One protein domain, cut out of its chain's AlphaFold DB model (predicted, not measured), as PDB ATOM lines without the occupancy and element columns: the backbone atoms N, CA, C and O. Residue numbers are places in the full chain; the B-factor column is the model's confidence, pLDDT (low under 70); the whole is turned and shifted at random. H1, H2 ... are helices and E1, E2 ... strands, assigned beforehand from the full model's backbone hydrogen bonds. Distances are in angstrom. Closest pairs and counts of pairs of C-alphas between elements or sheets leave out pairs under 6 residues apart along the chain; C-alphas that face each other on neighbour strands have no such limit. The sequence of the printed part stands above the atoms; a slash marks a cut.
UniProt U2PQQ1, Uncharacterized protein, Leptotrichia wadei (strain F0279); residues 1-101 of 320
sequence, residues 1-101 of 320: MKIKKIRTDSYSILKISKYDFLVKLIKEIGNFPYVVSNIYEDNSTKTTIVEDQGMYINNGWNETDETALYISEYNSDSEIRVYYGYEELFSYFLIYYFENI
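This is residues 1 to 101 of the 320 residues of an uncharacterized protein of Leptotrichia wadei (strain F0279) (UniProt U2PQQ1). A twisted sheet of four strands has one helix, H2, crossing over one of its faces, with H3 and H4 lying beyond H2 and the short H1 only grazing the sheet. Two layers are formed, the sheet and H2 on one face. The printed part has 101 residues with four named helices and four named strands, in the order E1 H1 H2 H3 E2 E3 E4 H4. The sheet runs E1 E4 E3 E2 and is mixed, and the class is mixed, helices and strands. The whole is compact, with a radius of gyration of the C-alphas of 12.9 A and spans of 38 by 32 by 25 A.

E1, residues 2 to 6, is an edge strand, parallel to E4, residues 78 to 83, at 18 degrees; N 4 and O 79 are 2.8 A apart, within hydrogen-bond range. H1, residues 10 to 14, only grazes the sheet. H2, residues 18 to 29, is on the sheet at a height of 8.9 A, over E3, residues 70 to 74, and E2, residues 54 to 58. On the local plane H2 and E2 stand at 62 degrees, only just across the strands; their closest C-alphas are those of Leu 25 and Met 55, 6.0 A apart. H3, residues 32 to 38, is not on the sheet and touches H2 only at the corner, and only just, with 3 pairs of C-alphas within 8 A; the closest are those of Ile 26 and Phe 32, 5.8 A apart. E2, E3 and E4 make a meander, each strand the antiparallel neighbour of the one before, in two hairpins; N 56 and O 72 are 3.0 A apart, and N 73 and O 80 are 2.9 A apart. H4, residues 86 to 101, only just touches H2, with 3 pairs of C-alphas within 8 A, at a steep tilt of 60 degrees, the same way; the closest C-alphas, of Tyr 19 and Tyr 92, are 6.1 A apart. In H1, H2, H3 and H4 every O i to N i+4 pair is within hydrogen-bond range.

E1 begins at C-alpha 2, (-42.386, -13.489, 41.312). H2 measures 16.7 A, E4 16.2 A and H4 21.9 A from first to last C-alpha. H4 ends at C-alpha 101, (-8.053, -16.282, 55.251).

The C-alphas farthest apart, of Met 1 and Ile 101, are 37.6 A apart. The printed part has no cut, and the links H3 to E2 and E2 to E3 are long. The mean pLDDT of the printed part is 77.4; residue 30, residues 41 to 53 and residues 60 to 68 are under 70.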
ATOM      1  N   MET A   1     -43.099 -17.069  38.201       74.81
ATOM      2  CA  MET A   1     -42.060 -16.704  39.186       74.81
ATOM      3  C   MET A   1     -42.160 -15.221  39.533       74.81
ATOM      4  O   MET A   1     -42.157 -14.391  38.630       74.81
ATOM      5  N   LYS A   2     -42.306 -14.876  40.818       84.25
ATOM      6  CA  LYS A   2     -42.386 -13.489  41.312       84.25
ATOM      7  C   LYS A   2     -40.989 -12.971  41.663       84.25
ATOM      8  O   LYS A   2     -40.359 -13.511  42.563       84.25
ATOM      9  N   ILE A   3     -40.529 -11.908  41.001       85.94
ATOM     10  CA  ILE A   3     -39.188 -11.340  41.226       85.94
ATOM     11  C   ILE A   3     -39.280 -10.112  42.141       85.94
ATOM     12  O   ILE A   3     -39.985  -9.148  41.836       85.94
ATOM     13  N   LYS A   4     -38.538 -10.126  43.249       88.69
ATOM     14  CA  LYS A   4     -38.367  -9.007  44.178       88.69
ATOM     15  C   LYS A   4     -36.967  -8.421  44.014       88.69
ATOM     16  O   LYS A   4     -35.979  -9.065  44.345       88.69
ATOM     17  N   LYS A   5     -36.886  -7.185  43.517       88.56
ATOM     18  CA  LYS A   5     -35.628  -6.451  43.303       88.56
ATOM     19  C   LYS A   5     -35.324  -5.540  44.500       88.56
ATOM     20  O   LYS A   5     -36.150  -4.698  44.843       88.56
ATOM     21  N   ILE A   6     -34.150  -5.681  45.114       87.06
ATOM     22  CA  ILE A   6     -33.702  -4.927  46.296       87.06
ATOM     23  C   ILE A   6     -32.410  -4.184  45.958       87.06
ATOM     24  O   ILE A   6     -31.367  -4.803  45.784       87.06
ATOM     25  N   ARG A   7     -32.468  -2.851  45.868       83.50
ATOM     26  CA  ARG A   7     -31.308  -2.024  45.475       83.50
ATOM     27  C   ARG A   7     -30.605  -1.320  46.636       83.50
ATOM     28  O   ARG A   7     -29.404  -1.082  46.557       83.50
ATOM     29  N   THR A   8     -31.327  -0.995  47.706       73.62
ATOM     30  CA  THR A   8     -30.821  -0.122  48.776       73.62
ATOM     31  C   THR A   8     -30.891  -0.795  50.140       73.62
ATOM     32  O   THR A   8     -29.892  -1.345  50.592       73.62
ATOM     33  N   ASP A   9     -32.051  -0.801  50.790       74.44
ATOM     34  CA  ASP A   9     -32.174  -1.270  52.170       74.44
ATOM     35  C   ASP A   9     -32.543  -2.760  52.233       74.44
ATOM     36  O   ASP A   9     -33.711  -3.139  52.325       74.44
ATOM     37  N   SER A  10     -31.531  -3.629  52.151       77.38
ATOM     38  CA  SER A  10     -31.738  -5.073  52.310       77.38
ATOM     39  C   SER A  10     -32.206  -5.430  53.717       77.38
ATOM     40  O   SER A  10     -32.970  -6.378  53.875       77.38
ATOM     41  N   TYR A  11     -31.797  -4.673  54.738       77.00
ATOM     42  CA  TYR A  11     -32.047  -5.028  56.127       77.00
ATOM     43  C   TYR A  11     -33.510  -4.817  56.515       77.00
ATOM     44  O   TYR A  11     -34.116  -5.700  57.121       77.00
ATOM     45  N   SER A  12     -34.140  -3.707  56.125       75.44
ATOM     46  CA  SER A  12     -35.576  -3.539  56.396       75.44
ATOM     47  C   SER A  12     -36.439  -4.586  55.686       75.44
ATOM     48  O   SER A  12     -37.484  -4.970  56.217       75.44
ATOM     49  N   ILE A  13     -35.972  -5.088  54.538       82.31
ATOM     50  CA  ILE A  13     -36.715  -5.985  53.651       82.31
ATOM     51  C   ILE A  13     -36.493  -7.473  53.964       82.31
ATOM     52  O   ILE A  13     -37.449  -8.246  53.898       82.31
ATOM     53  N   LEU A  14     -35.253  -7.877  54.247       84.88
ATOM     54  CA  LEU A  14     -34.820  -9.270  54.443       84.88
ATOM     55  C   LEU A  14     -34.361  -9.567  55.876       84.88
ATOM     56  O   LEU A  14     -34.137 -10.727  56.200       84.88
ATOM     57  N   LYS A  15     -34.206  -8.542  56.726       89.19
ATOM     58  CA  LYS A  15     -33.614  -8.644  58.076       89.19
ATOM     59  C   LYS A  15     -32.162  -9.132  58.096       89.19
ATOM     60  O   LYS A  15     -31.678  -9.560  59.138       89.19
ATOM     61  N   ILE A  16     -31.464  -9.003  56.969       88.94
ATOM     62  CA  ILE A  16     -30.039  -9.311  56.806       88.94
ATOM     63  C   ILE A  16     -29.353  -8.220  55.983       88.94
ATOM     64  O   ILE A  16     -29.973  -7.584  55.117       88.94
ATOM     65  N   SER A  17     -28.078  -7.964  56.275       91.38
ATOM     66  CA  SER A  17     -27.292  -7.007  55.499       91.38
ATOM     67  C   SER A  17     -26.941  -7.578  54.120       91.38
ATOM     68  O   SER A  17     -27.026  -8.783  53.876       91.38
ATOM     69  N   LYS A  18     -26.524  -6.709  53.194       92.19
ATOM     70  CA  LYS A  18     -25.996  -7.140  51.895       92.19
ATOM     71  C   LYS A  18     -24.731  -7.993  52.044       92.19
ATOM     72  O   LYS A  18     -24.544  -8.915  51.251       92.19
ATOM     73  N   TYR A  19     -23.906  -7.705  53.054       93.19
ATOM     74  CA  TYR A  19     -22.742  -8.520  53.400       93.19
ATOM     75  C   TYR A  19     -23.169  -9.921  53.847       93.19
ATOM     76  O   TYR A  19     -22.725 -10.906  53.269       93.19
ATOM     77  N   ASP A  20     -24.118 -10.023  54.781       91.94
ATOM     78  CA  ASP A  20     -24.619 -11.318  55.261       91.94
ATOM     79  C   ASP A  20     -25.266 -12.140  54.138       91.94
ATOM     80  O   ASP A  20     -25.159 -13.364  54.120       91.94
ATOM     81  N   PHE A  21     -25.913 -11.482  53.169       91.19
ATOM     82  CA  PHE A  21     -26.469 -12.153  51.993       91.19
ATOM     83  C   PHE A  21     -25.379 -12.704  51.056       91.19
ATOM     84  O   PHE A  21     -25.533 -13.803  50.526       91.19
ATOM     85  N   LEU A  22     -24.247 -12.002  50.906       90.56
ATOM     86  CA  LEU A  22     -23.065 -12.543  50.225       90.56
ATOM     87  C   LEU A  22     -22.466 -13.717  51.010       90.56
ATOM     88  O   LEU A  22     -22.158 -14.748  50.421       90.56
ATOM     89  N   VAL A  23     -22.313 -13.581  52.328       89.12
ATOM     90  CA  VAL A  23     -21.815 -14.660  53.195       89.12
ATOM     91  C   VAL A  23     -22.700 -15.897  53.060       89.12
ATOM     92  O   VAL A  23     -22.184 -17.009  52.995       89.12
ATOM     93  N   LYS A  24     -24.023 -15.714  52.973       85.69
ATOM     94  CA  LYS A  24     -24.971 -16.795  52.695       85.69
ATOM     95  C   LYS A  24     -24.670 -17.452  51.346       85.69
ATOM     96  O   LYS A  24     -24.454 -18.654  51.340       85.69
ATOM     97  N   LEU A  25     -24.540 -16.689  50.252       83.62
ATOM     98  CA  LEU A  25     -24.144 -17.233  48.941       83.62
ATOM     99  C   LEU A  25     -22.846 -18.045  49.033       83.62
ATOM    100  O   LEU A  25     -22.799 -19.171  48.557       83.62
ATOM    101  N   ILE A  26     -21.793 -17.492  49.641       81.06
ATOM    102  CA  ILE A  26     -20.495 -18.172  49.741       81.06
ATOM    103  C   ILE A  26     -20.620 -19.464  50.555       81.06
ATOM    104  O   ILE A  26     -20.011 -20.467  50.196       81.06
ATOM    105  N   LYS A  27     -21.428 -19.463  51.621       77.44
ATOM    106  CA  LYS A  27     -21.719 -20.665  52.413       77.44
ATOM    107  C   LYS A  27     -22.527 -21.699  51.635       77.44
ATOM    108  O   LYS A  27     -22.243 -22.881  51.789       77.44
ATOM    109  N   GLU A  28     -23.478 -21.271  50.807       73.38
ATOM    110  CA  GLU A  28     -24.205 -22.180  49.914       73.38
ATOM    111  C   GLU A  28     -23.291 -22.791  48.854       73.38
ATOM    112  O   GLU A  28     -23.419 -23.974  48.547       73.38
ATOM    113  N   ILE A  29     -22.355 -22.004  48.314       71.50
ATOM    114  CA  ILE A  29     -21.362 -22.490  47.343       71.50
ATOM    115  C   ILE A  29     -20.328 -23.387  48.033       71.50
ATOM    116  O   ILE A  29     -19.786 -24.284  47.403       71.50
ATOM    117  N   GLY A  30     -20.026 -23.138  49.309       68.19
ATOM    118  CA  GLY A  30     -18.998 -23.846  50.078       68.19
ATOM    119  C   GLY A  30     -17.570 -23.350  49.823       68.19
ATOM    120  O   GLY A  30     -16.695 -23.557  50.659       68.19
ATOM    121  N   ASN A  31     -17.335 -22.603  48.736       73.25
ATOM    122  CA  ASN A  31     -15.991 -22.357  48.212       73.25
ATOM    123  C   ASN A  31     -15.765 -20.897  47.776       73.25
ATOM    124  O   ASN A  31     -16.072 -20.508  46.651       73.25
ATOM    125  N   PHE A  32     -15.183 -20.075  48.653       83.06
ATOM    126  CA  PHE A  32     -14.885 -18.669  48.342       83.06
ATOM    127  C   PHE A  32     -13.901 -18.459  47.172       83.06
ATOM    128  O   PHE A  32     -14.230 -17.653  46.297       83.06
ATOM    129  N   PRO A  33     -12.748 -19.167  47.094       83.94
ATOM    130  CA  PRO A  33     -11.867 -19.104  45.924       83.94
ATOM    131  C   PRO A  33     -12.615 -19.324  44.607       83.94
ATOM    132  O   PRO A  33     -12.377 -18.633  43.616       83.94
ATOM    133  N   TYR A  34     -13.584 -20.238  44.604       78.62
ATOM    134  CA  TYR A  34     -14.428 -20.452  43.443       78.62
ATOM    135  C   TYR A  34     -15.288 -19.230  43.114       78.62
ATOM    136  O   TYR A  34     -15.270 -18.773  41.972       78.62
ATOM    137  N   VAL A  35     -15.994 -18.659  44.095       80.50
ATOM    138  CA  VAL A  35     -16.839 -17.469  43.881       80.50
ATOM    139  C   VAL A  35     -16.051 -16.324  43.248       80.50
ATOM    140  O   VAL A  35     -16.485 -15.771  42.236       80.50
ATOM    141  N   VAL A  36     -14.886 -15.985  43.812       84.75
ATOM    142  CA  VAL A  36     -14.080 -14.858  43.317       84.75
ATOM    143  C   VAL A  36     -13.525 -15.119  41.914       84.75
ATOM    144  O   VAL A  36     -13.444 -14.192  41.117       84.75
ATOM    145  N   SER A  37     -13.233 -16.378  41.573       81.19
ATOM    146  CA  SER A  37     -12.631 -16.730  40.278       81.19
ATOM    147  C   SER A  37     -13.591 -16.859  39.098       81.19
ATOM    148  O   SER A  37     -13.160 -17.022  37.957       81.19
ATOM    149  N   ASN A  38     -14.898 -16.856  39.358       77.06
ATOM    150  CA  ASN A  38     -15.918 -17.051  38.323       77.06
ATOM    151  C   ASN A  38     -16.814 -15.827  38.137       77.06
ATOM    152  O   ASN A  38     -17.570 -15.748  37.171       77.06
ATOM    153  N   ILE A  39     -16.729 -14.837  39.028       76.00
ATOM    154  CA  ILE A  39     -17.601 -13.668  38.953       76.00
ATOM    155  C   ILE A  39     -17.447 -12.891  37.639       76.00
ATOM    156  O   ILE A  39     -18.389 -12.233  37.217       76.00
ATOM    157  N   TYR A  40     -16.292 -12.950  36.980       70.62
ATOM    158  CA  TYR A  40     -15.986 -12.164  35.785       70.62
ATOM    159  C   TYR A  40     -15.921 -12.989  34.484       70.62
ATOM    160  O   TYR A  40     -15.483 -12.479  33.456       70.62
ATOM    161  N   GLU A  41     -16.367 -14.250  34.492       64.25
ATOM    162  CA  GLU A  41     -16.489 -15.039  33.259       64.25
ATOM    163  C   GLU A  41     -17.664 -14.530  32.402       64.25
ATOM    164  O   GLU A  41     -18.824 -14.556  32.821       64.25
ATOM    165  N   ASP A  42     -17.358 -14.033  31.197       49.53
ATOM    166  CA  ASP A  42     -18.330 -13.416  30.289       49.53
ATOM    167  C   ASP A  42     -19.532 -14.336  29.993       49.53
ATOM    168  O   ASP A  42     -19.402 -15.523  29.682       49.53
ATOM    169  N   ASN A  43     -20.728 -13.740  30.045       44.06
ATOM    170  CA  ASN A  43     -22.007 -14.264  29.545       44.06
ATOM    171  C   ASN A  43     -22.521 -15.611  30.092       44.06
ATOM    172  O   ASN A  43     -23.555 -16.075  29.609       44.06
ATOM    173  N   SER A  44     -21.882 -16.240  31.082       43.59
ATOM    174  CA  SER A  44     -22.226 -17.629  31.443       43.59
ATOM    175  C   SER A  44     -22.381 -17.932  32.927       43.59
ATOM    176  O   SER A  44     -23.047 -18.915  33.258       43.59
ATOM    177  N   THR A  45     -21.904 -17.094  33.847       45.09
ATOM    178  CA  THR A  45     -22.074 -17.380  35.274       45.09
ATOM    179  C   THR A  45     -23.444 -16.944  35.777       45.09
ATOM    180  O   THR A  45     -23.608 -16.017  36.558       45.09
ATOM    181  N   LYS A  46     -24.471 -17.713  35.395       48.75
ATOM    182  CA  LYS A  46     -25.376 -18.192  36.435       48.75
ATOM    183  C   LYS A  46     -24.585 -19.242  37.209       48.75
ATOM    184  O   LYS A  46     -24.615 -20.419  36.852       48.75
ATOM    185  N   THR A  47     -23.846 -18.827  38.235       49.91
ATOM    186  CA  THR A  47     -23.278 -19.756  39.225       49.91
ATOM    187  C   THR A  47     -24.448 -20.333  40.017       49.91
ATOM    188  O   THR A  47     -24.749 -19.894  41.117       49.91
ATOM    189  N   THR A  48     -25.214 -21.200  39.359       46.03
ATOM    190  CA  THR A  48     -26.484 -21.747  39.822       46.03
ATOM    191  C   THR A  48     -26.159 -22.853  40.798       46.03
ATOM    192  O   THR A  48     -25.581 -23.862  40.404       46.03
ATOM    193  N   ILE A  49     -26.525 -22.677  42.058       50.41
ATOM    194  CA  ILE A  49     -26.554 -23.783  43.006       50.41
ATOM    195  C   ILE A  49     -27.972 -24.345  42.914       50.41
ATOM    196  O   ILE A  49     -28.904 -23.712  43.394       50.41
ATOM    197  N   VAL A  50     -28.104 -25.509  42.266       46.94
ATOM    198  CA  VAL A  50     -29.294 -26.388  42.205       46.94
ATOM    199  C   VAL A  50     -30.438 -25.952  41.269       46.94
ATOM    200  O   VAL A  50     -31.022 -24.881  41.390       46.94
ATOM    201  N   GLU A  51     -30.818 -26.845  40.350       43.66
ATOM    202  CA  GLU A  51     -31.752 -26.598  39.234       43.66
ATOM    203  C   GLU A  51     -33.178 -26.145  39.637       43.66
ATOM    204  O   GLU A  51     -33.835 -25.508  38.816       43.66
ATOM    205  N   ASP A  52     -33.621 -26.336  40.892       47.59
ATOM    206  CA  ASP A  52     -34.992 -25.998  41.333       47.59
ATOM    207  C   ASP A  52     -35.105 -25.028  42.540       47.59
ATOM    208  O   ASP A  52     -36.180 -24.461  42.765       47.59
ATOM    209  N   GLN A  53     -34.033 -24.798  43.317       56.31
ATOM    210  CA  GLN A  53     -33.970 -23.855  44.458       56.31
ATOM    211  C   GLN A  53     -32.512 -23.515  44.797       56.31
ATOM    212  O   GLN A  53     -31.741 -24.441  45.001       56.31
ATOM    213  N   GLY A  54     -32.138 -22.245  44.973       77.12
ATOM    214  CA  GLY A  54     -30.808 -21.921  45.496       77.12
ATOM    215  C   GLY A  54     -30.356 -20.482  45.300       77.12
ATOM    216  O   GLY A  54     -31.171 -19.561  45.216       77.12
ATOM    217  N   MET A  55     -29.037 -20.280  45.284       80.12
ATOM    218  CA  MET A  55     -28.423 -18.959  45.159       80.12
ATOM    219  C   MET A  55     -27.485 -18.877  43.956       80.12
ATOM    220  O   MET A  55     -26.855 -19.863  43.582       80.12
ATOM    221  N   TYR A  56     -27.395 -17.690  43.354       78.00
ATOM    222  CA  TYR A  56     -26.420 -17.396  42.306       78.00
ATOM    223  C   TYR A  56     -25.980 -15.936  42.337       78.00
ATOM    224  O   TYR A  56     -26.680 -15.066  42.853       78.00
ATOM    225  N   ILE A  57     -24.824 -15.660  41.744       81.31
ATOM    226  CA  ILE A  57     -24.356 -14.305  41.458       81.31
ATOM    227  C   ILE A  57     -24.494 -14.020  39.964       81.31
ATOM    228  O   ILE A  57     -24.262 -14.903  39.148       81.31
ATOM    229  N   ASN A  58     -24.907 -12.806  39.608       78.88
ATOM    230  CA  ASN A  58     -25.004 -12.339  38.232       78.88
ATOM    231  C   ASN A  58     -24.124 -11.105  38.039       78.88
ATOM    232  O   ASN A  58     -24.324 -10.099  38.719       78.88
ATOM    233  N   ASN A  59     -23.200 -11.187  37.084       74.62
ATOM    234  CA  ASN A  59     -22.352 -10.084  36.621       74.62
ATOM    235  C   ASN A  59     -22.461  -9.866  35.086       74.62
ATOM    236  O   ASN A  59     -21.642  -9.180  34.464       74.62
ATOM    237  N   GLY A  60     -23.464 -10.487  34.453       63.41
ATOM    238  CA  GLY A  60     -23.634 -10.541  33.001       63.41
ATOM    239  C   GLY A  60     -24.390  -9.348  32.409       63.41
ATOM    240  O   GLY A  60     -25.065  -8.594  33.108       63.41
ATOM    241  N   TRP A  61     -24.289  -9.198  31.086       52.34
ATOM    242  CA  TRP A  61     -25.162  -8.338  30.285       52.34
ATOM    243  C   TRP A  61     -26.480  -9.080  30.006       52.34
ATOM    244  O   TRP A  61     -26.465 -10.214  29.538       52.34
ATOM    245  N   ASN A  62     -27.627  -8.468  30.296       51.59
ATOM    246  CA  ASN A  62     -28.941  -9.009  29.934       51.59
ATOM    247  C   ASN A  62     -29.765  -7.897  29.287       51.59
ATOM    248  O   ASN A  62     -29.970  -6.881  29.940       51.59
ATOM    249  N   GLU A  63     -30.293  -8.129  28.081       42.44
ATOM    250  CA  GLU A  63     -31.074  -7.201  27.233       42.44
ATOM    251  C   GLU A  63     -32.296  -6.542  27.923       42.44
ATOM    252  O   GLU A  63     -32.944  -5.660  27.365       42.44
ATOM    253  N   THR A  64     -32.644  -6.952  29.149       53.81
ATOM    254  CA  THR A  64     -33.770  -6.409  29.934       53.81
ATOM    255  C   THR A  64     -33.375  -5.687  31.232       53.81
ATOM    256  O   THR A  64     -34.213  -5.009  31.826       53.81
ATOM    257  N   ASP A  65     -32.132  -5.829  31.706       55.84
ATOM    258  CA  ASP A  65     -31.644  -5.305  33.001       55.84
ATOM    259  C   ASP A  65     -30.115  -5.054  32.910       55.84
ATOM    260  O   ASP A  65     -29.352  -5.425  33.801       55.84
ATOM    261  N   GLU A  66     -29.683  -4.463  31.786       48.38
ATOM    262  CA  GLU A  66     -28.339  -4.445  31.156       48.38
ATOM    263  C   GLU A  66     -27.127  -3.985  31.999       48.38
ATOM    264  O   GLU A  66     -26.024  -3.879  31.477       48.38
ATOM    265  N   THR A  67     -27.266  -3.702  33.295       54.69
ATOM    266  CA  THR A  67     -26.224  -2.987  34.067       54.69
ATOM    267  C   THR A  67     -25.968  -3.502  35.480       54.69
ATOM    268  O   THR A  67     -25.191  -2.899  36.217       54.69
ATOM    269  N   ALA A  68     -26.627  -4.577  35.906       66.62
ATOM    270  CA  ALA A  68     -26.883  -4.738  37.325       66.62
ATOM    271  C   ALA A  68     -26.241  -6.008  37.910       66.62
ATOM    272  O   ALA A  68     -26.731  -7.112  37.706       66.62
ATOM    273  N   LEU A  69     -25.166  -5.816  38.679       82.25
ATOM    274  CA  LEU A  69     -24.550  -6.827  39.538       82.25
ATOM    275  C   LEU A  69     -25.508  -7.181  40.684       82.25
ATOM    276  O   LEU A  69     -25.889  -6.304  41.468       82.25
ATOM    277  N   TYR A  70     -25.916  -8.444  40.797       86.06
ATOM    278  CA  TYR A  70     -26.769  -8.893  41.901       86.06
ATOM    279  C   TYR A  70     -26.460 -10.312  42.353       86.06
ATOM    280  O   TYR A  70     -26.027 -11.157  41.575       86.06
ATOM    281  N   ILE A  71     -26.752 -10.576  43.621       87.62
ATOM    282  CA  ILE A  71     -26.879 -11.930  44.154       87.62
ATOM    283  C   ILE A  71     -28.366 -12.237  44.224       87.62
ATOM    284  O   ILE A  71     -29.174 -11.376  44.585       87.62
ATOM    285  N   SER A  72     -28.730 -13.449  43.847       85.81
ATOM    286  CA  SER A  72     -30.103 -13.909  43.841       85.81
ATOM    287  C   SER A  72     -30.273 -15.118  44.740       85.81
ATOM    288  O   SER A  72     -29.404 -15.984  44.785       85.81
ATOM    289  N   GLU A  73     -31.404 -15.166  45.427       87.38
ATOM    290  CA  GLU A  73     -31.941 -16.356  46.078       87.38
ATOM    291  C   GLU A  73     -33.281 -16.670  45.412       87.38
ATOM    292  O   GLU A  73     -34.164 -15.808  45.365       87.38
ATOM    293  N   TYR A  74     -33.442 -17.875  44.876       82.62
ATOM    294  CA  TYR A  74     -34.657 -18.280  44.179       82.62
ATOM    295  C   TYR A  74     -35.165 -19.638  44.651       82.62
ATOM    296  O   TYR A  74     -34.423 -20.503  45.105       82.62
ATOM    297  N   ASN A  75     -36.469 -19.813  44.510       80.38
ATOM    298  CA  ASN A  75     -37.170 -21.079  44.634       80.38
ATOM    299  C   ASN A  75     -38.169 -21.204  43.473       80.38
ATOM    300  O   ASN A  75     -38.240 -20.324  42.612       80.38
ATOM    301  N   SER A  76     -38.967 -22.271  43.461       75.88
ATOM    302  CA  SER A  76     -39.950 -22.559  42.405       75.88
ATOM    303  C   SER A  76     -40.883 -21.385  42.069       75.88
ATOM    304  O   SER A  76     -41.255 -21.189  40.911       75.88
ATOM    305  N   ASP A  77     -41.246 -20.568  43.063       81.12
ATOM    306  CA  ASP A  77     -42.297 -19.556  42.926       81.12
ATOM    307  C   ASP A  77     -41.785 -18.113  42.947       81.12
ATOM    308  O   ASP A  77     -42.456 -17.199  42.442       81.12
ATOM    309  N   SER A  78     -40.595 -17.873  43.500       85.25
ATOM    310  CA  SER A  78     -40.085 -16.534  43.781       85.25
ATOM    311  C   SER A  78     -38.574 -16.408  43.648       85.25
ATOM    312  O   SER A  78     -37.824 -17.353  43.852       85.25
ATOM    313  N   GLU A  79     -38.140 -15.191  43.339       86.88
ATOM    314  CA  GLU A  79     -36.737 -14.815  43.247       86.88
ATOM    315  C   GLU A  79     -36.517 -13.490  43.983       86.88
ATOM    316  O   GLU A  79     -37.230 -12.510  43.746       86.88
ATOM    317  N   ILE A  80     -35.522 -13.435  44.861       89.06
ATOM    318  CA  ILE A  80     -35.065 -12.227  45.542       89.06
ATOM    319  C   ILE A  80     -33.712 -11.852  44.956       89.06
ATOM    320  O   ILE A  80     -32.741 -12.570  45.154       89.06
ATOM    321  N   ARG A  81     -33.634 -10.697  44.292       89.25
ATOM    322  CA  ARG A  81     -32.385 -10.136  43.764       89.25
ATOM    323  C   ARG A  81     -31.919  -8.987  44.638       89.25
ATOM    324  O   ARG A  81     -32.611  -7.968  44.730       89.25
ATOM    325  N   VAL A  82     -30.748  -9.128  45.237       90.81
ATOM    326  CA  VAL A  82     -30.061  -8.072  45.983       90.81
ATOM    327  C   VAL A  82     -28.977  -7.494  45.087       90.81
ATOM    328  O   VAL A  82     -28.064  -8.203  44.685       90.81
ATOM    329  N   TYR A  83     -29.096  -6.215  44.746       89.19
ATOM    330  CA  TYR A  83     -28.181  -5.536  43.832       89.19
ATOM    331  C   TYR A  83     -27.023  -4.886  44.586       89.19
ATOM    332  O   TYR A  83     -27.221  -4.320  45.665       89.19
ATOM    333  N   TYR A  84     -25.838  -4.919  43.987       87.94
ATOM    334  CA  TYR A  84     -24.590  -4.418  44.556       87.94
ATOM    335  C   TYR A  84     -23.933  -3.420  43.601       87.94
ATOM    336  O   TYR A  84     -24.042  -3.549  42.382       87.94
ATOM    337  N   GLY A  85     -23.226  -2.430  44.146       87.00
ATOM    338  CA  GLY A  85     -22.223  -1.699  43.365       87.00
ATOM    339  C   GLY A  85     -20.985  -2.569  43.109       87.00
ATOM    340  O   GLY A  85     -20.662  -3.423  43.932       87.00
ATOM    341  N   TYR A  86     -20.258  -2.342  42.008       85.81
ATOM    342  CA  TYR A  86     -19.031  -3.100  41.705       85.81
ATOM    343  C   TYR A  86     -17.964  -2.960  42.801       85.81
ATOM    344  O   TYR A  86     -17.374  -3.957  43.215       85.81
ATOM    345  N   GLU A  87     -17.759  -1.738  43.303       88.38
ATOM    346  CA  GLU A  87     -16.856  -1.445  44.426       88.38
ATOM    347  C   GLU A  87     -17.403  -1.954  45.770       88.38
ATOM    348  O   GLU A  87     -16.641  -2.428  46.611       88.38
ATOM    349  N   GLU A  88     -18.728  -1.915  45.963       91.00
ATOM    350  CA  GLU A  88     -19.390  -2.446  47.163       91.00
ATOM    351  C   GLU A  88     -19.160  -3.957  47.285       91.00
ATOM    352  O   GLU A  88     -18.699  -4.431  48.322       91.00
ATOM    353  N   LEU A  89     -19.435  -4.716  46.218       89.94
ATOM    354  CA  LEU A  89     -19.217  -6.158  46.230       89.94
ATOM    355  C   LEU A  89     -17.736  -6.501  46.397       89.94
ATOM    356  O   LEU A  89     -17.402  -7.399  47.164       89.94
ATOM    357  N   PHE A  90     -16.852  -5.766  45.719       92.25
ATOM    358  CA  PHE A  90     -15.414  -5.952  45.870       92.25
ATOM    359  C   PHE A  90     -14.954  -5.749  47.316       92.25
ATOM    360  O   PHE A  90     -14.191  -6.549  47.854       92.25
ATOM    361  N   SER A  91     -15.479  -4.717  47.977       93.88
ATOM    362  CA  SER A  91     -15.209  -4.460  49.392       93.88
ATOM    363  C   SER A  91     -15.692  -5.615  50.268       93.88
ATOM    364  O   SER A  91     -14.973  -6.041  51.168       93.88
ATOM    365  N   TYR A  92     -16.870  -6.178  49.984       95.31
ATOM    366  CA  TYR A  92     -17.357  -7.357  50.700       95.31
ATOM    367  C   TYR A  92     -16.505  -8.607  50.456       95.31
ATOM    368  O   TYR A  92     -16.292  -9.369  51.397       95.31
ATOM    369  N   PHE A  93     -15.963  -8.805  49.250       94.06
ATOM    370  CA  PHE A  93     -14.988  -9.870  49.005       94.06
ATOM    371  C   PHE A  93     -13.710  -9.682  49.812       94.06
ATOM    372  O   PHE A  93     -13.232 -10.654  50.384       94.06
ATOM    373  N   LEU A  94     -13.182  -8.459  49.915       95.62
ATOM    374  CA  LEU A  94     -12.012  -8.183  50.750       95.62
ATOM    375  C   LEU A  94     -12.289  -8.437  52.235       95.62
ATOM    376  O   LEU A  94     -11.475  -9.065  52.905       95.62
ATOM    377  N   ILE A  95     -13.441  -7.991  52.745       95.38
ATOM    378  CA  ILE A  95     -13.838  -8.233  54.140       95.38
ATOM    379  C   ILE A  95     -13.928  -9.739  54.401       95.38
ATOM    380  O   ILE A  95     -13.255 -10.243  55.299       95.38
ATOM    381  N   TYR A  96     -14.674 -10.468  53.565       94.50
ATOM    382  CA  TYR A  96     -14.792 -11.920  53.691       94.50
ATOM    383  C   TYR A  96     -13.425 -12.604  53.608       94.50
ATOM    384  O   TYR A  96     -13.139 -13.514  54.390       94.50
ATOM    385  N   TYR A  97     -12.581 -12.140  52.681       94.62
ATOM    386  CA  TYR A  97     -11.246 -12.667  52.450       94.62
ATOM    387  C   TYR A  97     -10.379 -12.603  53.712       94.62
ATOM    388  O   TYR A  97      -9.796 -13.615  54.096       94.62
ATOM    389  N   PHE A  98     -10.314 -11.448  54.376       93.81
ATOM    390  CA  PHE A  98      -9.516 -11.298  55.594       93.81
ATOM    391  C   PHE A  98     -10.127 -12.034  56.790       93.81
ATOM    392  O   PHE A  98      -9.393 -12.647  57.562       93.81
ATOM    393  N   GLU A  99     -11.456 -12.043  56.922       91.56
ATOM    394  CA  GLU A  99     -12.144 -12.757  58.006       91.56
ATOM    395  C   GLU A  99     -11.935 -14.278  57.947       91.56
ATOM    396  O   GLU A  99     -11.938 -14.945  58.982       91.56
ATOM    397  N   ASN A 100     -11.736 -14.834  56.747       89.81
ATOM    398  CA  ASN A 100     -11.706 -16.279  56.516       89.81
ATOM    399  C   ASN A 100     -10.371 -16.796  55.966       89.81
ATOM    400  O   ASN A 100     -10.282 -17.972  55.614       89.81
ATOM    401  N   ILE A 101      -9.325 -15.963  55.921       92.12
ATOM    402  CA  ILE A 101      -8.053 -16.282  55.251       92.12
ATOM    403  C   ILE A 101      -7.401 -17.588  55.730       92.12
ATOM    404  O   ILE A 101      -6.819 -18.325  54.936       92.12
TER     405      ILE A 101